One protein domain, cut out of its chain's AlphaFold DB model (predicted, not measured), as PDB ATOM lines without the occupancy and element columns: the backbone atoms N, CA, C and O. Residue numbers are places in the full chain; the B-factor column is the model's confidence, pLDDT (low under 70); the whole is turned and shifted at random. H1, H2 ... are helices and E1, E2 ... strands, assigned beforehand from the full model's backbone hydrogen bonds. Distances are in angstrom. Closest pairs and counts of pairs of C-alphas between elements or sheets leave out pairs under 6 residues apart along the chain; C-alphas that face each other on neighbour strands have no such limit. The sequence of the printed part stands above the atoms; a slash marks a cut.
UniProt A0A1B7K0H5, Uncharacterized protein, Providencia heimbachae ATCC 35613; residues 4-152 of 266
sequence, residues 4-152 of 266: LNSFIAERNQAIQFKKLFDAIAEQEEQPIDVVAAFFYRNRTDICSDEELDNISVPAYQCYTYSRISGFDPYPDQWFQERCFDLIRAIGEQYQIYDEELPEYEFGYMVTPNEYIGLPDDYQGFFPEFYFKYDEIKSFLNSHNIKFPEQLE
ATOM      1  N   LEU A   4       5.379  -5.876  38.605       49.62
ATOM      2  CA  LEU A   4       6.597  -5.498  37.880       49.62
ATOM      3  C   LEU A   4       6.333  -5.180  36.397       49.62
ATOM      4  O   LEU A   4       6.943  -4.271  35.847       49.62
ATOM      5  N   ASN A   5       5.406  -5.901  35.758       56.88
ATOM      6  CA  ASN A   5       5.039  -5.631  34.368       56.88
ATOM      7  C   ASN A   5       4.234  -4.329  34.253       56.88
ATOM      8  O   ASN A   5       4.383  -3.641  33.251       56.88
ATOM      9  N   SER A   6       3.437  -3.978  35.273       60.84
ATOM     10  CA  SER A   6       2.761  -2.672  35.359       60.84
ATOM     11  C   SER A   6       3.780  -1.543  35.471       60.84
ATOM     12  O   SER A   6       3.759  -0.627  34.665       60.84
ATOM     13  N   PHE A   7       4.758  -1.669  36.375       67.06
ATOM     14  CA  PHE A   7       5.815  -0.668  36.542       67.06
ATOM     15  C   PHE A   7       6.676  -0.479  35.294       67.06
ATOM     16  O   PHE A   7       7.041   0.644  34.961       67.06
ATOM     17  N   ILE A   8       7.029  -1.566  34.602       68.19
ATOM     18  CA  ILE A   8       7.788  -1.481  33.349       68.19
ATOM     19  C   ILE A   8       6.932  -0.836  32.251       68.19
ATOM     20  O   ILE A   8       7.446  -0.007  31.506       68.19
ATOM     21  N   ALA A   9       5.642  -1.173  32.168       73.12
ATOM     22  CA  ALA A   9       4.727  -0.544  31.219       73.12
ATOM     23  C   ALA A   9       4.577   0.962  31.492       73.12
ATOM     24  O   ALA A   9       4.772   1.761  30.581       73.12
ATOM     25  N   GLU A  10       4.345   1.356  32.745       76.25
ATOM     26  CA  GLU A  10       4.280   2.763  33.163       76.25
ATOM     27  C   GLU A  10       5.595   3.496  32.901       76.25
ATOM     28  O   GLU A  10       5.596   4.611  32.390       76.25
ATOM     29  N   ARG A  11       6.738   2.857  33.181       78.81
ATOM     30  CA  ARG A  11       8.054   3.422  32.868       78.81
ATOM     31  C   ARG A  11       8.213   3.695  31.379       78.81
ATOM     32  O   ARG A  11       8.755   4.732  31.013       78.81
ATOM     33  N   ASN A  12       7.793   2.759  30.535       81.56
ATOM     34  CA  ASN A  12       7.888   2.918  29.087       81.56
ATOM     35  C   ASN A  12       6.962   4.032  28.591       81.56
ATOM     36  O   ASN A  12       7.286   4.677  27.604       81.56
ATOM     37  N   GLN A  13       5.861   4.294  29.296       87.06
ATOM     38  CA  GLN A  13       4.966   5.412  29.015       87.06
ATOM     39  C   GLN A  13       5.481   6.763  29.538       87.06
ATOM     40  O   GLN A  13       4.900   7.783  29.184       87.06
ATOM     41  N   ALA A  14       6.535   6.814  30.358       89.44
ATOM     42  CA  ALA A  14       7.041   8.060  30.930       89.44
ATOM     43  C   ALA A  14       7.987   8.800  29.980       89.44
ATOM     44  O   ALA A  14       9.114   8.373  29.725       89.44
ATOM     45  N   ILE A  15       7.544   9.967  29.515       92.38
ATOM     46  CA  ILE A  15       8.318  10.868  28.668       92.38
ATOM     47  C   ILE A  15       8.758  12.074  29.496       92.38
ATOM     48  O   ILE A  15       7.938  12.884  29.921       92.38
ATOM     49  N   GLN A  16      10.063  12.188  29.739       91.44
ATOM     50  CA  GLN A  16      10.648  13.307  30.483       91.44
ATOM     51  C   GLN A  16      10.445  14.618  29.714       91.44
ATOM     52  O   GLN A  16      10.764  14.686  28.524       91.44
ATOM     53  N   PHE A  17       9.974  15.657  30.409       92.62
ATOM     54  CA  PHE A  17       9.656  16.970  29.847       92.62
ATOM     55  C   PHE A  17      10.740  17.522  28.905       92.62
ATOM     56  O   PHE A  17      10.491  17.735  27.718       92.62
ATOM     57  N   LYS A  18      11.963  17.691  29.421       90.56
ATOM     58  CA  LYS A  18      13.071  18.302  28.677       90.56
ATOM     59  C   LYS A  18      13.435  17.502  27.426       90.56
ATOM     60  O   LYS A  18      13.591  18.076  26.357       90.56
ATOM     61  N   LYS A  19      13.456  16.167  27.525       93.06
ATOM     62  CA  LYS A  19      13.737  15.287  26.378       93.06
ATOM     63  C   LYS A  19      12.706  15.419  25.269       93.06
ATOM     64  O   LYS A  19      13.078  15.370  24.103       93.06
ATOM     65  N   LEU A  20      11.428  15.547  25.621       96.00
ATOM     66  CA  LEU A  20      10.380  15.770  24.633       96.00
ATOM     67  C   LEU A  20      10.583  17.104  23.920       96.00
ATOM     68  O   LEU A  20      10.519  17.160  22.699       96.00
ATOM     69  N   PHE A  21      10.824  18.164  24.686       95.88
ATOM     70  CA  PHE A  21      10.925  19.514  24.145       95.88
ATOM     71  C   PHE A  21      12.163  19.672  23.267       95.88
ATOM     72  O   PHE A  21      12.039  20.192  22.163       95.88
ATOM     73  N   ASP A  22      13.310  19.146  23.700       94.56
ATOM     74  CA  ASP A  22      14.537  19.108  22.901       94.56
ATOM     75  C   ASP A  22      14.330  18.314  21.600       94.56
ATOM     76  O   ASP A  22      14.723  18.769  20.530       94.56
ATOM     77  N   ALA A  23      13.659  17.158  21.668       96.19
ATOM     78  CA  ALA A  23      13.390  16.330  20.493       96.19
ATOM     79  C   ALA A  23      12.449  17.011  19.486       96.19
ATOM     80  O   ALA A  23      12.665  16.911  18.281       96.19
ATOM     81  N   ILE A  24      11.415  17.715  19.961       96.69
ATOM     82  CA  ILE A  24      10.517  18.492  19.093       96.69
ATOM     83  C   ILE A  24      11.252  19.704  18.511       96.69
ATOM     84  O   ILE A  24      11.107  19.985  17.327       96.69
ATOM     85  N   ALA A  25      12.049  20.407  19.320       95.75
ATOM     86  CA  ALA A  25      12.847  21.550  18.880       95.75
ATOM     87  C   ALA A  25      13.812  21.153  17.751       95.75
ATOM     88  O   ALA A  25      13.871  21.818  16.717       95.75
ATOM     89  N   GLU A  26      14.509  20.025  17.914       96.12
ATOM     90  CA  GLU A  26      15.377  19.452  16.886       96.12
ATOM     91  C   GLU A  26      14.590  19.048  15.629       96.12
ATOM     92  O   GLU A  26      14.976  19.426  14.525       96.12
ATOM     93  N   GLN A  27      13.470  18.331  15.783       95.81
ATOM     94  CA  GLN A  27      12.653  17.850  14.661       95.81
ATOM     95  C   GLN A  27      12.044  18.984  13.825       95.81
ATOM     96  O   GLN A  27      12.002  18.890  12.600       95.81
ATOM     97  N   GLU A  28      11.536  20.030  14.476       94.69
ATOM     98  CA  GLU A  28      10.851  21.152  13.821       94.69
ATOM     99  C   GLU A  28      11.818  22.287  13.425       94.69
ATOM    100  O   GLU A  28      11.386  23.321  12.908       94.69
ATOM    101  N   GLU A  29      13.122  22.114  13.683       96.06
ATOM    102  CA  GLU A  29      14.163  23.134  13.500       96.06
ATOM    103  C   GLU A  29      13.795  24.471  14.181       96.06
ATOM    104  O   GLU A  29      14.032  25.562  13.654       96.06
ATOM    105  N   GLN A  30      13.181  24.387  15.364       96.31
ATOM    106  CA  GLN A  30      12.746  25.532  16.165       96.31
ATOM    107  C   GLN A  30      13.514  25.597  17.486       96.31
ATOM    108  O   GLN A  30      13.919  24.569  18.024       96.31
ATOM    109  N   PRO A  31      13.698  26.792  18.065       95.31
ATOM    110  CA  PRO A  31      14.260  26.899  19.400       95.31
ATOM    111  C   PRO A  31      13.246  26.436  20.467       95.31
ATOM    112  O   PRO A  31      12.028  26.457  20.266       95.31
ATOM    113  N   ILE A  32      13.758  25.985  21.616       94.31
ATOM    114  CA  ILE A  32      12.954  25.354  22.677       94.31
ATOM    115  C   ILE A  32      11.889  26.290  23.278       94.31
ATOM    116  O   ILE A  32      10.821  25.834  23.686       94.31
ATOM    117  N   ASP A  33      12.137  27.599  23.293       94.88
ATOM    118  CA  ASP A  33      11.194  28.634  23.727       94.88
ATOM    119  C   ASP A  33       9.952  28.692  22.827       94.88
ATOM    120  O   ASP A  33       8.830  28.801  23.322       94.88
ATOM    121  N   VAL A  34      10.113  28.520  21.512       96.62
ATOM    122  CA  VAL A  34       8.982  28.448  20.574       96.62
ATOM    123  C   VAL A  34       8.136  27.200  20.834       96.62
ATOM    124  O   VAL A  34       6.905  27.292  20.879       96.62
ATOM    125  N   VAL A  35       8.776  26.050  21.074       96.94
ATOM    126  CA  VAL A  35       8.084  24.802  21.441       96.94
ATOM    127  C   VAL A  35       7.324  24.979  22.756       96.94
ATOM    128  O   VAL A  35       6.142  24.643  22.849       96.94
ATOM    129  N   ALA A  36       7.950  25.579  23.766       96.38
ATOM    130  CA  ALA A  36       7.313  25.793  25.058       96.38
ATOM    131  C   ALA A  36       6.142  26.778  24.999       96.38
ATOM    132  O   ALA A  36       5.080  26.515  25.571       96.38
ATOM    133  N   ALA A  37       6.279  27.863  24.236       96.06
ATOM    134  CA  ALA A  37       5.187  28.791  23.984       96.06
ATOM    135  C   ALA A  37       3.999  28.099  23.293       96.06
ATOM    136  O   ALA A  37       2.847  28.399  23.616       96.06
ATOM    137  N   PHE A  38       4.257  27.164  22.372       95.88
ATOM    138  CA  PHE A  38       3.210  26.359  21.740       95.88
ATOM    139  C   PHE A  38       2.464  25.490  22.763       95.88
ATOM    140  O   PHE A  38       1.235  25.550  22.822       95.88
ATOM    141  N   PHE A  39       3.182  24.744  23.603       95.62
ATOM    142  CA  PHE A  39       2.577  23.921  24.653       95.62
ATOM    143  C   PHE A  39       1.731  24.764  25.614       95.62
ATOM    144  O   PHE A  39       0.550  24.485  25.813       95.62
ATOM    145  N   TYR A  40       2.287  25.867  26.129       94.56
ATOM    146  CA  TYR A  40       1.575  26.741  27.062       94.56
ATOM    147  C   TYR A  40       0.276  27.307  26.475       94.56
ATOM    148  O   TYR A  40      -0.749  27.356  27.162       94.56
ATOM    149  N   ARG A  41       0.293  27.729  25.204       92.50
ATOM    150  CA  ARG A  41      -0.888  28.282  24.520       92.50
ATOM    151  C   ARG A  41      -1.990  27.247  24.300       92.50
ATOM    152  O   ARG A  41      -3.153  27.630  24.304       92.50
ATOM    153  N   ASN A  42      -1.629  25.973  24.159       91.38
ATOM    154  CA  ASN A  42      -2.555  24.879  23.851       91.38
ATOM    155  C   ASN A  42      -2.783  23.928  25.042       91.38
ATOM    156  O   ASN A  42      -3.210  22.794  24.859       91.38
ATOM    157  N   ARG A  43      -2.507  24.371  26.276       88.06
ATOM    158  CA  ARG A  43      -2.613  23.536  27.490       88.06
ATOM    159  C   ARG A  43      -4.046  23.147  27.881       88.06
ATOM    160  O   ARG A  43      -4.231  22.227  28.670       88.06
ATOM    161  N   THR A  44      -5.057  23.843  27.368       84.00
ATOM    162  CA  THR A  44      -6.480  23.594  27.644       84.00
ATOM    163  C   THR A  44      -7.215  23.237  26.363       84.00
ATOM    164  O   THR A  44      -7.183  24.018  25.414       84.00
ATOM    165  N   ASP A  45      -7.920  22.110  26.378       68.50
ATOM    166  CA  ASP A  45      -8.923  21.758  25.385       68.50
ATOM    167  C   ASP A  45     -10.279  22.308  25.853       68.50
ATOM    168  O   ASP A  45     -10.832  21.911  26.887       68.50
ATOM    169  N   ILE A  46     -10.799  23.301  25.132       55.66
ATOM    170  CA  ILE A  46     -12.158  23.787  25.362       55.66
ATOM    171  C   ILE A  46     -13.059  22.803  24.627       55.66
ATOM    172  O   ILE A  46     -13.299  22.956  23.429       55.66
ATOM    173  N   CYS A  47     -13.521  21.777  25.343       48.62
ATOM    174  CA  CYS A  47     -14.491  20.827  24.820       48.62
ATOM    175  C   CYS A  47     -15.720  21.622  24.348       48.62
ATOM    176  O   CYS A  47     -16.462  22.185  25.151       48.62
ATOM    177  N   SER A  48     -15.860  21.748  23.031       48.41
ATOM    178  CA  SER A  48     -16.921  22.492  22.358       48.41
ATOM    179  C   SER A  48     -17.919  21.504  21.775       48.41
ATOM    180  O   SER A  48     -18.121  21.456  20.572       48.41
ATOM    181  N   ASP A  49     -18.543  20.717  22.649       49.06
ATOM    182  CA  ASP A  49     -19.746  19.972  22.294       49.06
ATOM    183  C   ASP A  49     -20.911  20.541  23.116       49.06
ATOM    184  O   ASP A  49     -20.909  20.537  24.346       49.06
ATOM    185  N   GLU A  50     -21.869  21.110  22.389       49.44
ATOM    186  CA  GLU A  50     -22.857  22.135  22.758       49.44
ATOM    187  C   GLU A  50     -23.845  21.833  23.912       49.44
ATOM    188  O   GLU A  50     -24.849  22.533  24.020       49.44
ATOM    189  N   GLU A  51     -23.632  20.861  24.806       48.84
ATOM    190  CA  GLU A  51     -24.678  20.477  25.784       48.84
ATOM    191  C   GLU A  51     -24.248  20.219  27.236       48.84
ATOM    192  O   GLU A  51     -25.097  19.889  28.067       48.84
ATOM    193  N   LEU A  52     -22.991  20.444  27.616       46.97
ATOM    194  CA  LEU A  52     -22.590  20.425  29.027       46.97
ATOM    195  C   LEU A  52     -21.708  21.638  29.302       46.97
ATOM    196  O   LEU A  52     -20.799  21.917  28.529       46.97
ATOM    197  N   ASP A  53     -22.034  22.379  30.366       46.84
ATOM    198  CA  ASP A  53     -21.338  23.578  30.849       46.84
ATOM    199  C   ASP A  53     -19.841  23.564  30.510       46.84
ATOM    200  O   ASP A  53     -19.196  22.559  30.778       46.84
ATOM    201  N   ASN A  54     -19.305  24.657  29.943       51.50
ATOM    202  CA  ASN A  54     -17.904  24.849  29.518       51.50
ATOM    203  C   ASN A  54     -16.858  24.357  30.550       51.50
ATOM    204  O   ASN A  54     -16.229  25.156  31.250       51.50
ATOM    205  N   ILE A  55     -16.640  23.049  30.652       56.25
ATOM    206  CA  ILE A  55     -15.593  22.445  31.464       56.25
ATOM    207  C   ILE A  55     -14.368  22.396  30.559       56.25
ATOM    208  O   ILE A  55     -14.248  21.550  29.678       56.25
ATOM    209  N   SER A  56     -13.465  23.354  30.762       64.56
ATOM    210  CA  SER A  56     -12.137  23.334  30.153       64.56
ATOM    211  C   SER A  56     -11.360  22.151  30.727       64.56
ATOM    212  O   SER A  56     -11.026  22.151  31.912       64.56
ATOM    213  N   VAL A  57     -11.056  21.156  29.897       72.56
ATOM    214  CA  VAL A  57     -10.232  20.001  30.280       72.56
ATOM    215  C   VAL A  57      -8.797  20.280  29.821       72.56
ATOM    216  O   VAL A  57      -8.607  20.846  28.746       72.56
ATOM    217  N   PRO A  58      -7.752  19.968  30.602       80.19
ATOM    218  CA  PRO A  58      -6.384  20.133  30.121       80.19
ATOM    219  C   PRO A  58      -6.118  19.220  28.914       80.19
ATOM    220  O   PRO A  58      -6.491  18.050  28.928       80.19
ATOM    221  N   ALA A  59      -5.448  19.747  27.886       86.25
ATOM    222  CA  ALA A  59      -5.098  18.997  26.675       86.25
ATOM    223  C   ALA A  59      -4.003  17.941  26.933       86.25
ATOM    224  O   ALA A  59      -3.868  16.973  26.187       86.25
ATOM    225  N   TYR A  60      -3.221  18.137  27.995       90.88
ATOM    226  CA  TYR A  60      -2.236  17.200  28.525       90.88
ATOM    227  C   TYR A  60      -2.025  17.474  30.021       90.88
ATOM    228  O   TYR A  60      -2.245  18.593  30.489       90.88
ATOM    229  N   GLN A  61      -1.578  16.467  30.772       91.44
ATOM    230  CA  GLN A  61      -1.256  16.597  32.195       91.44
ATOM    231  C   GLN A  61       0.236  16.385  32.455       91.44
ATOM    232  O   GLN A  61       0.902  15.598  31.778       91.44
ATOM    233  N   CYS A  62       0.753  17.079  33.463       93.62
ATOM    234  CA  CYS A  62       2.096  16.866  33.989       93.62
ATOM    235  C   CYS A  62       2.050  15.821  35.107       93.62
ATOM    236  O   CYS A  62       1.122  15.803  35.908       93.62
ATOM    237  N   TYR A  63       3.062  14.971  35.214       92.81
ATOM    238  CA  TYR A  63       3.110  13.949  36.253       92.81
ATOM    239  C   TYR A  63       4.450  13.927  36.969       92.81
ATOM    240  O   TYR A  63       5.505  14.081  36.349       92.81
ATOM    241  N   THR A  64       4.409  13.636  38.264       88.62
ATOM    242  CA  THR A  64       5.571  13.093  38.960       88.62
ATOM    243  C   THR A  64       5.706  11.615  38.598       88.62
ATOM    244  O   THR A  64       4.717  10.890  38.444       88.62
ATOM    245  N   TYR A  65       6.944  11.162  38.427       85.81
ATOM    246  CA  TYR A  65       7.237   9.757  38.184       85.81
ATOM    247  C   TYR A  65       8.344   9.287  39.121       85.81
ATOM    248  O   TYR A  65       9.444   9.837  39.144       85.81
ATOM    249  N   SER A  66       8.066   8.226  39.873       79.12
ATOM    250  CA  SER A  66       9.033   7.577  40.751       79.12
ATOM    251  C   SER A  66       9.314   6.157  40.285       79.12
ATOM    252  O   SER A  66       8.412   5.392  39.956       79.12
ATOM    253  N   ARG A  67      10.579   5.734  40.370       69.56
ATOM    254  CA  ARG A  67      10.955   4.329  40.135       69.56
ATOM    255  C   ARG A  67      10.376   3.365  41.181       69.56
ATOM    256  O   ARG A  67      10.464   2.157  40.982       69.56
ATOM    257  N   ILE A  68       9.857   3.891  42.293       70.44
ATOM    258  CA  ILE A  68       9.266   3.122  43.395       70.44
ATOM    259  C   ILE A  68       7.741   3.099  43.282       70.44
ATOM    260  O   ILE A  68       7.145   2.040  43.443       70.44
ATOM    261  N   SER A  69       7.131   4.256  43.009       73.56
ATOM    262  CA  SER A  69       5.672   4.436  43.080       73.56
ATOM    263  C   SER A  69       4.991   4.591  41.720       73.56
ATOM    264  O   SER A  69       3.770   4.557  41.667       73.56
ATOM    265  N   GLY A  70       5.759   4.709  40.632       82.75
ATOM    266  CA  GLY A  70       5.224   4.889  39.288       82.75
ATOM    267  C   GLY A  70       4.761   6.323  39.086       82.75
ATOM    268  O   GLY A  70       5.334   7.248  39.670       82.75
ATOM    269  N   PHE A  71       3.746   6.500  38.247       84.44
ATOM    270  CA  PHE A  71       3.069   7.787  38.126       84.44
ATOM    271  C   PHE A  71       2.221   8.076  39.361       84.44
ATOM    272  O   PHE A  71       1.522   7.189  39.850       84.44
ATOM    273  N   ASP A  72       2.208   9.331  39.805       82.88
ATOM    274  CA  ASP A  72       1.124   9.798  40.663       82.88
ATOM    275  C   ASP A  72      -0.189   9.808  39.854       82.88
ATOM    276  O   ASP A  72      -0.277  10.512  38.841       82.88
ATOM    277  N   PRO A  73      -1.206   9.012  40.233       76.56
ATOM    278  CA  PRO A  73      -2.466   8.966  39.501       76.56
ATOM    279  C   PRO A  73      -3.301  10.245  39.644       76.56
ATOM    280  O   PRO A  73      -4.215  10.441  38.843       76.56
ATOM    281  N   TYR A  74      -3.015  11.095  40.637       79.62
ATOM    282  CA  TYR A  74      -3.782  12.307  40.927       79.62
ATOM    283  C   TYR A  74      -2.843  13.488  41.179       79.62
ATOM    284  O   TYR A  74      -2.795  13.992  42.303       79.62
ATOM    285  N   PRO A  75      -2.106  13.948  40.150       81.81
ATOM    286  CA  PRO A  75      -1.200  15.064  40.331       81.81
ATOM    287  C   PRO A  75      -2.007  16.294  40.758       81.81
ATOM    288  O   PRO A  75      -3.005  16.654  40.125       81.81
ATOM    289  N   ASP A  76      -1.602  16.912  41.863       84.50
ATOM    290  CA  ASP A  76      -2.358  18.013  42.442       84.50
ATOM    291  C   ASP A  76      -2.337  19.269  41.548       84.50
ATOM    292  O   ASP A  76      -1.480  19.449  40.676       84.50
ATOM    293  N   GLN A  77      -3.326  20.145  41.748       86.56
ATOM    294  CA  GLN A  77      -3.490  21.347  40.931       86.56
ATOM    295  C   GLN A  77      -2.290  22.296  41.046       86.56
ATOM    296  O   GLN A  77      -1.895  22.901  40.052       86.56
ATOM    297  N   TRP A  78      -1.695  22.410  42.234       87.31
ATOM    298  CA  TRP A  78      -0.552  23.289  42.452       87.31
ATOM    299  C   TRP A  78       0.663  22.808  41.651       87.31
ATOM    300  O   TRP A  78       1.326  23.604  40.992       87.31
ATOM    301  N   PHE A  79       0.911  21.500  41.614       89.88
ATOM    302  CA  PHE A  79       1.946  20.891  40.791       89.88
ATOM    303  C   PHE A  79       1.712  21.142  39.295       89.88
ATOM    304  O   PHE A  79       2.655  21.515  38.593       89.88
ATOM    305  N   GLN A  80       0.472  21.008  38.803       91.12
ATOM    306  CA  GLN A  80       0.147  21.357  37.410       91.12
ATOM    307  C   GLN A  80       0.479  22.821  37.107       91.12
ATOM    308  O   GLN A  80       1.141  23.112  36.112       91.12
ATOM    309  N   GLU A  81       0.045  23.740  37.974       89.94
ATOM    310  CA  GLU A  81       0.295  25.176  37.827       89.94
ATOM    311  C   GLU A  81       1.797  25.474  37.789       89.94
ATOM    312  O   GLU A  81       2.254  26.160  36.877       89.94
ATOM    313  N   ARG A  82       2.589  24.861  38.677       91.38
ATOM    314  CA  ARG A  82       4.055  24.993  38.673       91.38
ATOM    315  C   ARG A  82       4.689  24.472  37.384       91.38
ATOM    316  O   ARG A  82       5.595  25.113  36.855       91.38
ATOM    317  N   CYS A  83       4.222  23.346  36.849       93.50
ATOM    318  CA  CYS A  83       4.720  22.840  35.569       93.50
ATOM    319  C   CYS A  83       4.390  23.807  34.422       93.50
ATOM    320  O   CYS A  83       5.238  24.073  33.571       93.50
ATOM    321  N   PHE A  84       3.184  24.379  34.409       93.25
ATOM    322  CA  PHE A  84       2.795  25.362  33.398       93.25
ATOM    323  C   PHE A  84       3.548  26.686  33.528       93.25
ATOM    324  O   PHE A  84       3.883  27.269  32.500       93.25
ATOM    325  N   ASP A  85       3.854  27.130  34.745       93.62
ATOM    326  CA  ASP A  85       4.710  28.290  34.998       93.62
ATOM    327  C   ASP A  85       6.118  28.070  34.438       93.62
ATOM    328  O   ASP A  85       6.656  28.953  33.777       93.62
ATOM    329  N   LEU A  86       6.692  26.875  34.616       95.38
ATOM    330  CA  LEU A  86       7.987  26.531  34.022       95.38
ATOM    331  C   LEU A  86       7.926  26.530  32.487       95.38
ATOM    332  O   LEU A  86       8.767  27.148  31.837       95.38
ATOM    333  N   ILE A  87       6.915  25.884  31.894       95.69
ATOM    334  CA  ILE A  87       6.716  25.887  30.433       95.69
ATOM    335  C   ILE A  87       6.569  27.328  29.920       95.69
ATOM    336  O   ILE A  87       7.141  27.689  28.892       95.69
ATOM    337  N   ARG A  88       5.839  28.175  30.649       95.19
ATOM    338  CA  ARG A  88       5.685  29.589  30.314       95.19
ATOM    339  C   ARG A  88       7.003  30.347  30.409       95.19
ATOM    340  O   ARG A  88       7.326  31.070  29.475       95.19
ATOM    341  N   ALA A  89       7.766  30.160  31.483       94.69
ATOM    342  CA  ALA A  89       9.058  30.810  31.675       94.69
ATOM    343  C   ALA A  89      10.037  30.464  30.540       94.69
ATOM    344  O   ALA A  89      10.713  31.351  30.022       94.69
ATOM    345  N   ILE A  90      10.048  29.205  30.079       95.00
ATOM    346  CA  ILE A  90      10.815  28.788  28.891       95.00
ATOM    347  C   ILE A  90      10.354  29.564  27.657       95.00
ATOM    348  O   ILE A  90      11.176  30.124  26.937       95.00
ATOM    349  N   GLY A  91       9.039  29.633  27.427       93.88
ATOM    350  CA  GLY A  91       8.466  30.367  26.297       93.88
ATOM    351  C   GLY A  91       8.696  31.883  26.346       93.88
ATOM    352  O   GLY A  91       8.711  32.533  25.304       93.88
ATOM    353  N   GLU A  92       8.899  32.443  27.537       94.50
ATOM    354  CA  GLU A  92       9.251  33.849  27.767       94.50
ATOM    355  C   GLU A  92      10.777  34.083  27.818       94.50
ATOM    356  O   GLU A  92      11.212  35.199  28.084       94.50
ATOM    357  N   GLN A  93      11.591  33.067  27.495       93.56
ATOM    358  CA  GLN A  93      13.056  33.137  27.371       93.56
ATOM    359  C   GLN A  93      13.814  33.396  28.688       93.56
ATOM    360  O   GLN A  93      14.924  33.947  28.681       93.56
ATOM    361  N   TYR A  94      13.252  32.955  29.818       94.56
ATOM    362  CA  TYR A  94      13.984  32.866  31.085       94.56
ATOM    363  C   TYR A  94      15.163  31.887  30.978       94.56
ATOM    364  O   TYR A  94      15.154  30.951  30.177       94.56
ATOM    365  N   GLN A  95      16.196  32.099  31.796       91.50
ATOM    366  CA  GLN A  95      17.340  31.194  31.872       91.50
ATOM    367  C   GLN A  95      17.024  30.016  32.784       91.50
ATOM    368  O   GLN A  95      16.430  30.199  33.847       91.50
ATOM    369  N   ILE A  96      17.416  28.814  32.361       91.00
ATOM    370  CA  ILE A  96      17.047  27.573  33.041       91.00
ATOM    371  C   ILE A  96      18.257  26.669  33.157       91.00
ATOM    372  O   ILE A  96      18.970  26.431  32.180       91.00
ATOM    373  N   TYR A  97      18.454  26.155  34.364       88.88
ATOM    374  CA  TYR A  97      19.579  25.312  34.728       88.88
ATOM    375  C   TYR A  97      19.062  24.044  35.394       88.88
ATOM    376  O   TYR A  97      18.132  24.099  36.200       88.88
ATOM    377  N   ASP A  98      19.663  22.906  35.049       86.25
ATOM    378  CA  ASP A  98      19.418  21.667  35.781       86.25
ATOM    379  C   ASP A  98      20.047  21.827  37.177       86.25
ATOM    380  O   ASP A  98      21.238  22.127  37.282       86.25
ATOM    381  N   GLU A  99      19.258  21.648  38.234       82.50
ATOM    382  CA  GLU A  99      19.697  21.814  39.625       82.50
ATOM    383  C   GLU A  99      19.348  20.555  40.430       82.50
ATOM    384  O   GLU A  99      18.248  20.004  40.311       82.50
ATOM    385  N   GLU A 100      20.286  20.107  41.264       79.69
ATOM    386  CA  GLU A 100      20.084  19.022  42.227       79.69
ATOM    387  C   GLU A 100      20.170  19.608  43.638       79.69
ATOM    388  O   GLU A 100      21.247  19.997  44.099       79.69
ATOM    389  N   LEU A 101      19.031  19.693  44.330       70.31
ATOM    390  CA  LEU A 101      19.010  20.204  45.697       70.31
ATOM    391  C   LEU A 101      19.465  19.117  46.686       70.31
ATOM    392  O   LEU A 101      19.065  17.953  46.555       70.31
ATOM    393  N   PRO A 102      20.273  19.466  47.710       47.38
ATOM    394  CA  PRO A 102      20.629  18.527  48.763       47.38
ATOM    395  C   PRO A 102      19.349  18.064  49.457       47.38
ATOM    396  O   PRO A 102      18.599  18.898  49.951       47.38
ATOM    397  N   GLU A 103      19.134  16.748  49.511       49.62
ATOM    398  CA  GLU A 103      17.927  16.118  50.067       49.62
ATOM    399  C   GLU A 103      16.686  16.177  49.151       49.62
ATOM    400  O   GLU A 103      15.672  16.737  49.525       49.62
ATOM    401  N   TYR A 104      16.709  15.460  48.022       53.28
ATOM    402  CA  TYR A 104      15.543  14.747  47.443       53.28
ATOM    403  C   TYR A 104      14.984  15.181  46.077       53.28
ATOM    404  O   TYR A 104      14.171  14.417  45.557       53.28
ATOM    405  N   GLU A 105      15.417  16.266  45.420       62.16
ATOM    406  CA  GLU A 105      14.748  16.684  44.168       62.16
ATOM    407  C   GLU A 105      15.702  17.146  43.052       62.16
ATOM    408  O   GLU A 105      16.448  18.116  43.193       62.16
ATOM    409  N   PHE A 106      15.637  16.441  41.914       76.62
ATOM    410  CA  PHE A 106      16.106  16.943  40.623       76.62
ATOM    411  C   PHE A 106      15.042  17.880  40.055       76.62
ATOM    412  O   PHE A 106      13.850  17.556  40.054       76.62
ATOM    413  N   GLY A 107      15.469  19.025  39.542       85.94
ATOM    414  CA  GLY A 107      14.556  19.977  38.938       85.94
ATOM    415  C   GLY A 107      15.275  21.058  38.156       85.94
ATOM    416  O   GLY A 107      16.410  20.896  37.707       85.94
ATOM    417  N   TYR A 108      14.573  22.167  37.985       89.88
ATOM    418  CA  TYR A 108      14.972  23.274  37.144       89.88
ATOM    419  C   TYR A 108      15.020  24.550  37.974       89.88
ATOM    420  O   TYR A 108      14.012  24.966  38.548       89.88
ATOM    421  N   MET A 109      16.189  25.182  38.027       91.75
ATOM    422  CA  MET A 109      16.323  26.533  38.552       91.75
ATOM    423  C   MET A 109      16.067  27.527  37.423       91.75
ATOM    424  O   MET A 109      16.746  27.490  36.398       91.75
ATOM    425  N   VAL A 110      15.100  28.419  37.624       92.50
ATOM    426  CA  VAL A 110      14.722  29.467  36.673       92.50
ATOM    427  C   VAL A 110      15.216  30.810  37.194       92.50
ATOM    428  O   VAL A 110      14.946  31.177  38.341       92.50
ATOM    429  N   THR A 111      15.914  31.567  36.349       93.50
ATOM    430  CA  THR A 111      16.345  32.937  36.653       93.50
ATOM    431  C   THR A 111      15.993  33.897  35.520       93.50
ATOM    432  O   THR A 111      15.925  33.489  34.355       93.50
ATOM    433  N   PRO A 112      15.781  35.190  35.823       91.81
ATOM    434  CA  PRO A 112      15.551  36.194  34.795       91.81
ATOM    435  C   PRO A 112      16.689  36.248  33.778       91.81
ATOM    436  O   PRO A 112      17.861  36.079  34.119       91.81
ATOM    437  N   ASN A 113      16.350  36.512  32.520       89.31
ATOM    438  CA  ASN A 113      17.346  36.731  31.483       89.31
ATOM    439  C   ASN A 113      17.747  38.210  31.444       89.31
ATOM    440  O   ASN A 113      17.022  39.049  30.904       89.31
ATOM    441  N   GLU A 114      18.917  38.527  32.000       87.38
ATOM    442  CA  GLU A 114      19.436  39.900  32.075       87.38
ATOM    443  C   GLU A 114      19.607  40.556  30.696       87.38
ATOM    444  O   GLU A 114      19.448  41.769  30.570       87.38
ATOM    445  N   TYR A 115      19.870  39.772  29.644       87.94
ATOM    446  CA  TYR A 115      20.022  40.298  28.284       87.94
ATOM    447  C   TYR A 115      18.709  40.820  27.693       87.94
ATOM    448  O   TYR A 115      18.729  41.702  26.836       87.94
ATOM    449  N   ILE A 116      17.578  40.272  28.141       86.31
ATOM    450  CA  ILE A 116      16.234  40.599  27.649       86.31
ATOM    451  C   ILE A 116      15.495  41.510  28.648       86.31
ATOM    452  O   ILE A 116      14.521  42.166  28.289       86.31
ATOM    453  N   GLY A 117      15.997  41.619  29.884       86.56
ATOM    454  CA  GLY A 117      15.442  42.490  30.922       86.56
ATOM    455  C   GLY A 117      14.157  41.942  31.545       86.56
ATOM    456  O   GLY A 117      13.233  42.710  31.807       86.56
ATOM    457  N   LEU A 118      14.082  40.623  31.743       87.75
ATOM    458  CA  LEU A 118      12.904  39.970  32.320       87.75
ATOM    459  C   LEU A 118      12.786  40.232  33.839       87.75
ATOM    460  O   LEU A 118      13.815  40.348  34.511       87.75
ATOM    461  N   PRO A 119      11.559  40.330  34.389       88.75
ATOM    462  CA  PRO A 119      11.318  40.460  35.830       88.75
ATOM    463  C   PRO A 119      11.544  39.132  36.575       88.75
ATOM    464  O   PRO A 119      11.687  38.080  35.958       88.75
ATOM    465  N   ASP A 120      11.539  39.157  37.906       89.31
ATOM    466  CA  ASP A 120      11.732  37.995  38.792       89.31
ATOM    467  C   ASP A 120      10.479  37.123  38.996       89.31
ATOM    468  O   ASP A 120      10.513  36.182  39.787       89.31
ATOM    469  N   ASP A 121       9.414  37.364  38.228       87.19
ATOM    470  CA  ASP A 121       8.095  36.720  38.349       87.19
ATOM    471  C   ASP A 121       8.135  35.181  38.455       87.19
ATOM    472  O   ASP A 121       7.371  34.593  39.221       87.19
ATOM    473  N   TYR A 122       9.034  34.524  37.712       85.88
ATOM    474  CA  TYR A 122       9.190  33.061  37.702       85.88
ATOM    475  C   TYR A 122      10.475  32.573  38.371       85.88
ATOM    476  O   TYR A 122      10.832  31.408  38.216       85.88
ATOM    477  N   GLN A 123      11.205  33.430  39.088       90.88
ATOM    478  CA  GLN A 123      12.474  33.032  39.688       90.88
ATOM    479  C   GLN A 123      12.268  31.946  40.757       90.88
ATOM    480  O   GLN A 123      11.473  32.106  41.684       90.88
ATOM    481  N   GLY A 124      13.032  30.855  40.668       89.50
ATOM    482  CA  GLY A 124      13.056  29.813  41.696       89.50
ATOM    483  C   GLY A 124      13.188  28.395  41.154       89.50
ATOM    484  O   GLY A 124      13.483  28.180  39.981       89.50
ATOM    485  N   PHE A 125      12.973  27.424  42.043       89.88
ATOM    486  CA  PHE A 125      13.085  25.999  41.744       89.88
ATOM    487  C   PHE A 125      11.746  25.398  41.295       89.88
ATOM    488  O   PHE A 125      10.693  25.664  41.885       89.88
ATOM    489  N   PHE A 126      11.797  24.558  40.266       90.06
ATOM    490  CA  PHE A 126      10.658  23.843  39.701       90.06
ATOM    491  C   PHE A 126      10.973  22.347  39.626       90.06
ATOM    492  O   PHE A 126      12.034  21.989  39.116       90.06
ATOM    493  N   PRO A 127      10.079  21.470  40.104       84.62
ATOM    494  CA  PRO A 127      10.338  20.037  40.108       84.62
ATOM    495  C   PRO A 127      10.393  19.470  38.686       84.62
ATOM    496  O   PRO A 127       9.724  19.960  37.771       84.62
ATOM    497  N   GLU A 128      11.166  18.401  38.506       88.56
ATOM    498  CA  GLU A 128      11.100  17.603  37.285       88.56
ATOM    499  C   GLU A 128       9.703  16.983  37.110       88.56
ATOM    500  O   GLU A 128       9.084  16.502  38.062       88.56
ATOM    501  N   PHE A 129       9.221  16.947  35.867       92.81
ATOM    502  CA  PHE A 129       7.948  16.328  35.528       92.81
ATOM    503  C   PHE A 129       7.997  15.561  34.203       92.81
ATOM    504  O   PHE A 129       8.913  15.688  33.382       92.81
ATOM    505  N   TYR A 130       6.978  14.730  34.021       94.19
ATOM    506  CA  TYR A 130       6.853  13.760  32.946       94.19
ATOM    507  C   TYR A 130       5.483  13.878  32.280       94.19
ATOM    508  O   TYR A 130       4.511  14.319  32.892       94.19
ATOM    509  N   PHE A 131       5.400  13.419  31.038       94.06
ATOM    510  CA  PHE A 131       4.153  13.197  30.317       94.06
ATOM    511  C   PHE A 131       3.927  11.699  30.119       94.06
ATOM    512  O   PHE A 131       4.887  10.932  29.996       94.06
ATOM    513  N   LYS A 132       2.664  11.278  30.031       92.25
ATOM    514  CA  LYS A 132       2.322   9.934  29.554       92.25
ATOM    515  C   LYS A 132       2.358   9.894  28.032       92.25
ATOM    516  O   LYS A 132       1.769  10.752  27.383       92.25
ATOM    517  N   TYR A 133       2.994   8.863  27.482       92.69
ATOM    518  CA  TYR A 133       3.202   8.663  26.047       92.69
ATOM    519  C   TYR A 133       1.918   8.807  25.224       92.69
ATOM    520  O   TYR A 133       1.889   9.592  24.281       92.69
ATOM    521  N   ASP A 134       0.853   8.090  25.590       90.38
ATOM    522  CA  ASP A 134      -0.391   8.081  24.811       90.38
ATOM    523  C   ASP A 134      -1.078   9.453  24.810       90.38
ATOM    524  O   ASP A 134      -1.543   9.914  23.766       90.38
ATOM    525  N   GLU A 135      -1.087  10.137  25.959       91.31
ATOM    526  CA  GLU A 135      -1.671  11.476  26.104       91.31
ATOM    527  C   GLU A 135      -0.912  12.490  25.254       91.31
ATOM    528  O   GLU A 135      -1.508  13.205  24.448       91.31
ATOM    529  N   ILE A 136       0.418  12.510  25.370       94.25
ATOM    530  CA  ILE A 136       1.216  13.489  24.642       94.25
ATOM    531  C   ILE A 136       1.256  13.206  23.139       94.25
ATOM    532  O   ILE A 136       1.221  14.130  22.330       94.25
ATOM    533  N   LYS A 137       1.254  11.930  22.742       93.31
ATOM    534  CA  LYS A 137       1.147  11.536  21.337       93.31
ATOM    535  C   LYS A 137      -0.195  11.967  20.756       93.31
ATOM    536  O   LYS A 137      -0.232  12.479  19.640       93.31
ATOM    537  N   SER A 138      -1.283  11.799  21.508       91.25
ATOM    538  CA  SER A 138      -2.607  12.281  21.109       91.25
ATOM    539  C   SER A 138      -2.632  13.805  20.953       91.25
ATOM    540  O   SER A 138      -3.110  14.298  19.934       91.25
ATOM    541  N   PHE A 139      -2.060  14.541  21.911       93.75
ATOM    542  CA  PHE A 139      -1.952  16.001  21.865       93.75
ATOM    543  C   PHE A 139      -1.153  16.505  20.654       93.75
ATOM    544  O   PHE A 139      -1.593  17.414  19.954       93.75
ATOM    545  N   LEU A 140       0.006  15.911  20.358       94.00
ATOM    546  CA  LEU A 140       0.805  16.318  19.198       94.00
ATOM    547  C   LEU A 140       0.089  15.995  17.880       94.00
ATOM    548  O   LEU A 140       0.016  16.845  16.990       94.00
ATOM    549  N   ASN A 141      -0.532  14.814  17.787       91.62
ATOM    550  CA  ASN A 141      -1.305  14.419  16.612       91.62
ATOM    551  C   ASN A 141      -2.498  15.352  16.352       91.62
ATOM    552  O   ASN A 141      -2.760  15.670  15.192       91.62
ATOM    553  N   SER A 142      -3.200  15.824  17.392       91.44
ATOM    554  CA  SER A 142      -4.318  16.766  17.221       91.44
ATOM    555  C   SER A 142      -3.879  18.129  16.674       91.44
ATOM    556  O   SER A 142      -4.689  18.844  16.087       91.44
ATOM    557  N   HIS A 143      -2.586  18.449  16.772       91.56
ATOM    558  CA  HIS A 143      -1.977  19.665  16.233       91.56
ATOM    559  C   HIS A 143      -1.130  19.421  14.974       91.56
ATOM    560  O   HIS A 143      -0.418  20.320  14.531       91.56
ATOM    561  N   ASN A 144      -1.227  18.234  14.361       92.56
ATOM    562  CA  ASN A 144      -0.442  17.822  13.189       92.56
ATOM    563  C   ASN A 144       1.085  17.838  13.401       92.56
ATOM    564  O   ASN A 144       1.835  17.951  12.431       92.56
ATOM    565  N   ILE A 145       1.547  17.693  14.644       92.25
ATOM    566  CA  ILE A 145       2.966  17.547  14.974       92.25
ATOM    567  C   ILE A 145       3.271  16.053  15.067       92.25
ATOM    568  O   ILE A 145       2.597  15.313  15.788       92.25
ATOM    569  N   LYS A 146       4.282  15.588  14.328       92.94
ATOM    570  CA  LYS A 146       4.708  14.187  14.418       92.94
ATOM    571  C   LYS A 146       5.399  13.941  15.751       92.94
ATOM    572  O   LYS A 146       6.200  14.757  16.203       92.94
ATOM    573  N   PHE A 147       5.108  12.797  16.358       93.69
ATOM    574  CA  PHE A 147       5.814  12.372  17.558       93.69
ATOM    575  C   PHE A 147       7.282  12.032  17.218       93.69
ATOM    576  O   PHE A 147       7.490  11.309  16.242       93.69
ATOM    577  N   PRO A 148       8.283  12.500  17.993       93.56
ATOM    578  CA  PRO A 148       9.691  12.249  17.682       93.56
ATOM    579  C   PRO A 148      10.048  10.758  17.640       93.56
ATOM    580  O   PRO A 148       9.831  10.036  18.615       93.56
ATOM    581  N   GLU A 149      10.654  10.307  16.534       88.88
ATOM    582  CA  GLU A 149      10.985   8.891  16.290       88.88
ATOM    583  C   GLU A 149      11.893   8.306  17.384       88.88
ATOM    584  O   GLU A 149      11.679   7.183  17.838       88.88
ATOM    585  N   GLN A 150      12.854   9.089  17.893       87.75
ATOM    586  CA  GLN A 150      13.740   8.671  18.992       87.75
ATOM    587  C   GLN A 150      13.019   8.377  20.318       87.75
ATOM    588  O   GLN A 150      13.613   7.784  21.220       87.75
ATOM    589  N   LEU A 151      11.764   8.811  20.458       88.50
ATOM    590  CA  LEU A 151      10.937   8.606  21.643       88.50
ATOM    591  C   LEU A 151       9.807   7.588  21.394       88.50
ATOM    592  O   LEU A 151       9.026   7.320  22.309       88.50
ATOM    593  N   GLU A 152       9.667   7.038  20.181       86.44
ATOM    594  CA  GLU A 152       8.578   6.114  19.857       86.44
ATOM    595  C   GLU A 152       8.694   4.768  20.584       86.44
ATOM    596  O   GLU A 152       9.742   4.121  20.621       86.44
TER     597      GLU A 152
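This is residues 4 to 152 of the 266 residues of an uncharacterized protein of Providencia heimbachae ATCC 35613 (UniProt A0A1B7K0H5). A strongly twisted sheet of three strands, E4 to E6, has the longest helix, H4, slantwise over one face, and H3 packs on H4 with H2 next to H3 at a steep angle. From the sheet, E6 runs on into E7, which pairs with E1 in a small two-stranded ribbon from which H1, H2 and H5 lead off; a second small ribbon, the hairpin E2 and E3, lies away from the sheet, and its turn reaches out to Glu 51. The printed part has 149 residues, with five named helices and seven named strands in the order H1 E1 H2 H3 E2 E3 H4 E4 E5 E6 E7 H5; the class is mixed, helices and strands, and the three sheets, E4 - E5 - E6, E1 - E7 and E2 - E3, are antiparallel. The whole is compact, with a radius of gyration of the C-alphas of 16.1 A and spans of 45 by 41 by 33 A.

H1, residues 4 to 13, is joined by a tight link to E1, residues 14 to 16. E1 is the antiparallel neighbour of E7, residues 130 to 132, at 143 degrees, with N 15 and O 131 2.9 A apart, within hydrogen-bond range. H1 and H5, residues 133 to 142, are close but not clearly touching, and the closest C-alphas, those of Gln 13 and Tyr 133, are 4.7 A apart. H2, residues 17 to 27, and H3, residues 32 to 41, touch at Ala 25 and Ile 32, whose C-alphas, the closest, are 5.4 A apart; they run opposite ways at a steep tilt of 68 degrees, only just short of about perpendicular. E2, residues 44 to 46, and E3, residues 56 to 58, form an antiparallel hairpin, with N 45 and O 57 2.8 A apart. H4, residues 77 to 91, touches H3 at a steep tilt of 45 degrees, opposite ways, and the closest C-alphas, those of Asp 33 and Gly 91, are 4.1 A apart. E4, residues 95 to 101, E5, residues 105 to 111, and E6, residues 124 to 127, form a meander, each strand the antiparallel neighbour of the one before; N 97 and O 109 are 3.0 A apart, and N 108 and O 126 are 2.8 A apart. H4 is on this sheet at a height of 9.7 A, making two layers, a helix on one face of a sheet. It lies over E5 and E6, and only just not over E4, on which 2 of its C-alphas fall; it runs slantwise to the strands, at 40 degrees to E5 on the local plane. E6 runs on into E7 across a break of 2 residues, at 35 degrees. Every O i to N i+4 pair is within hydrogen-bond range in H1, H2, H3, H4 and H5.

H1 begins at C-alpha 4, (6.597, -5.498, 37.880). H2 is 15.5 A from first to last C-alpha, and H4 is 20.9 A, from C-alpha 77 at (-3.490, 21.347, 40.931). E4 measures 17.7 A and E5 18.0 A. H5 ends at C-alpha 142, (-4.318, 16.766, 17.221).

The C-alphas farthest apart, those of Glu 51 and Pro 102, are 50.8 A apart. The printed part has no cut. The links E3 to H4 and E5 to E6 are long; in the first, residues 65 to 66 pair with residues 70 to 71, antiparallel. The mean pLDDT of the printed part is 84.6, and it is under 70 at residues 4 to 8, 45 to 56, 67 and 102 to 105.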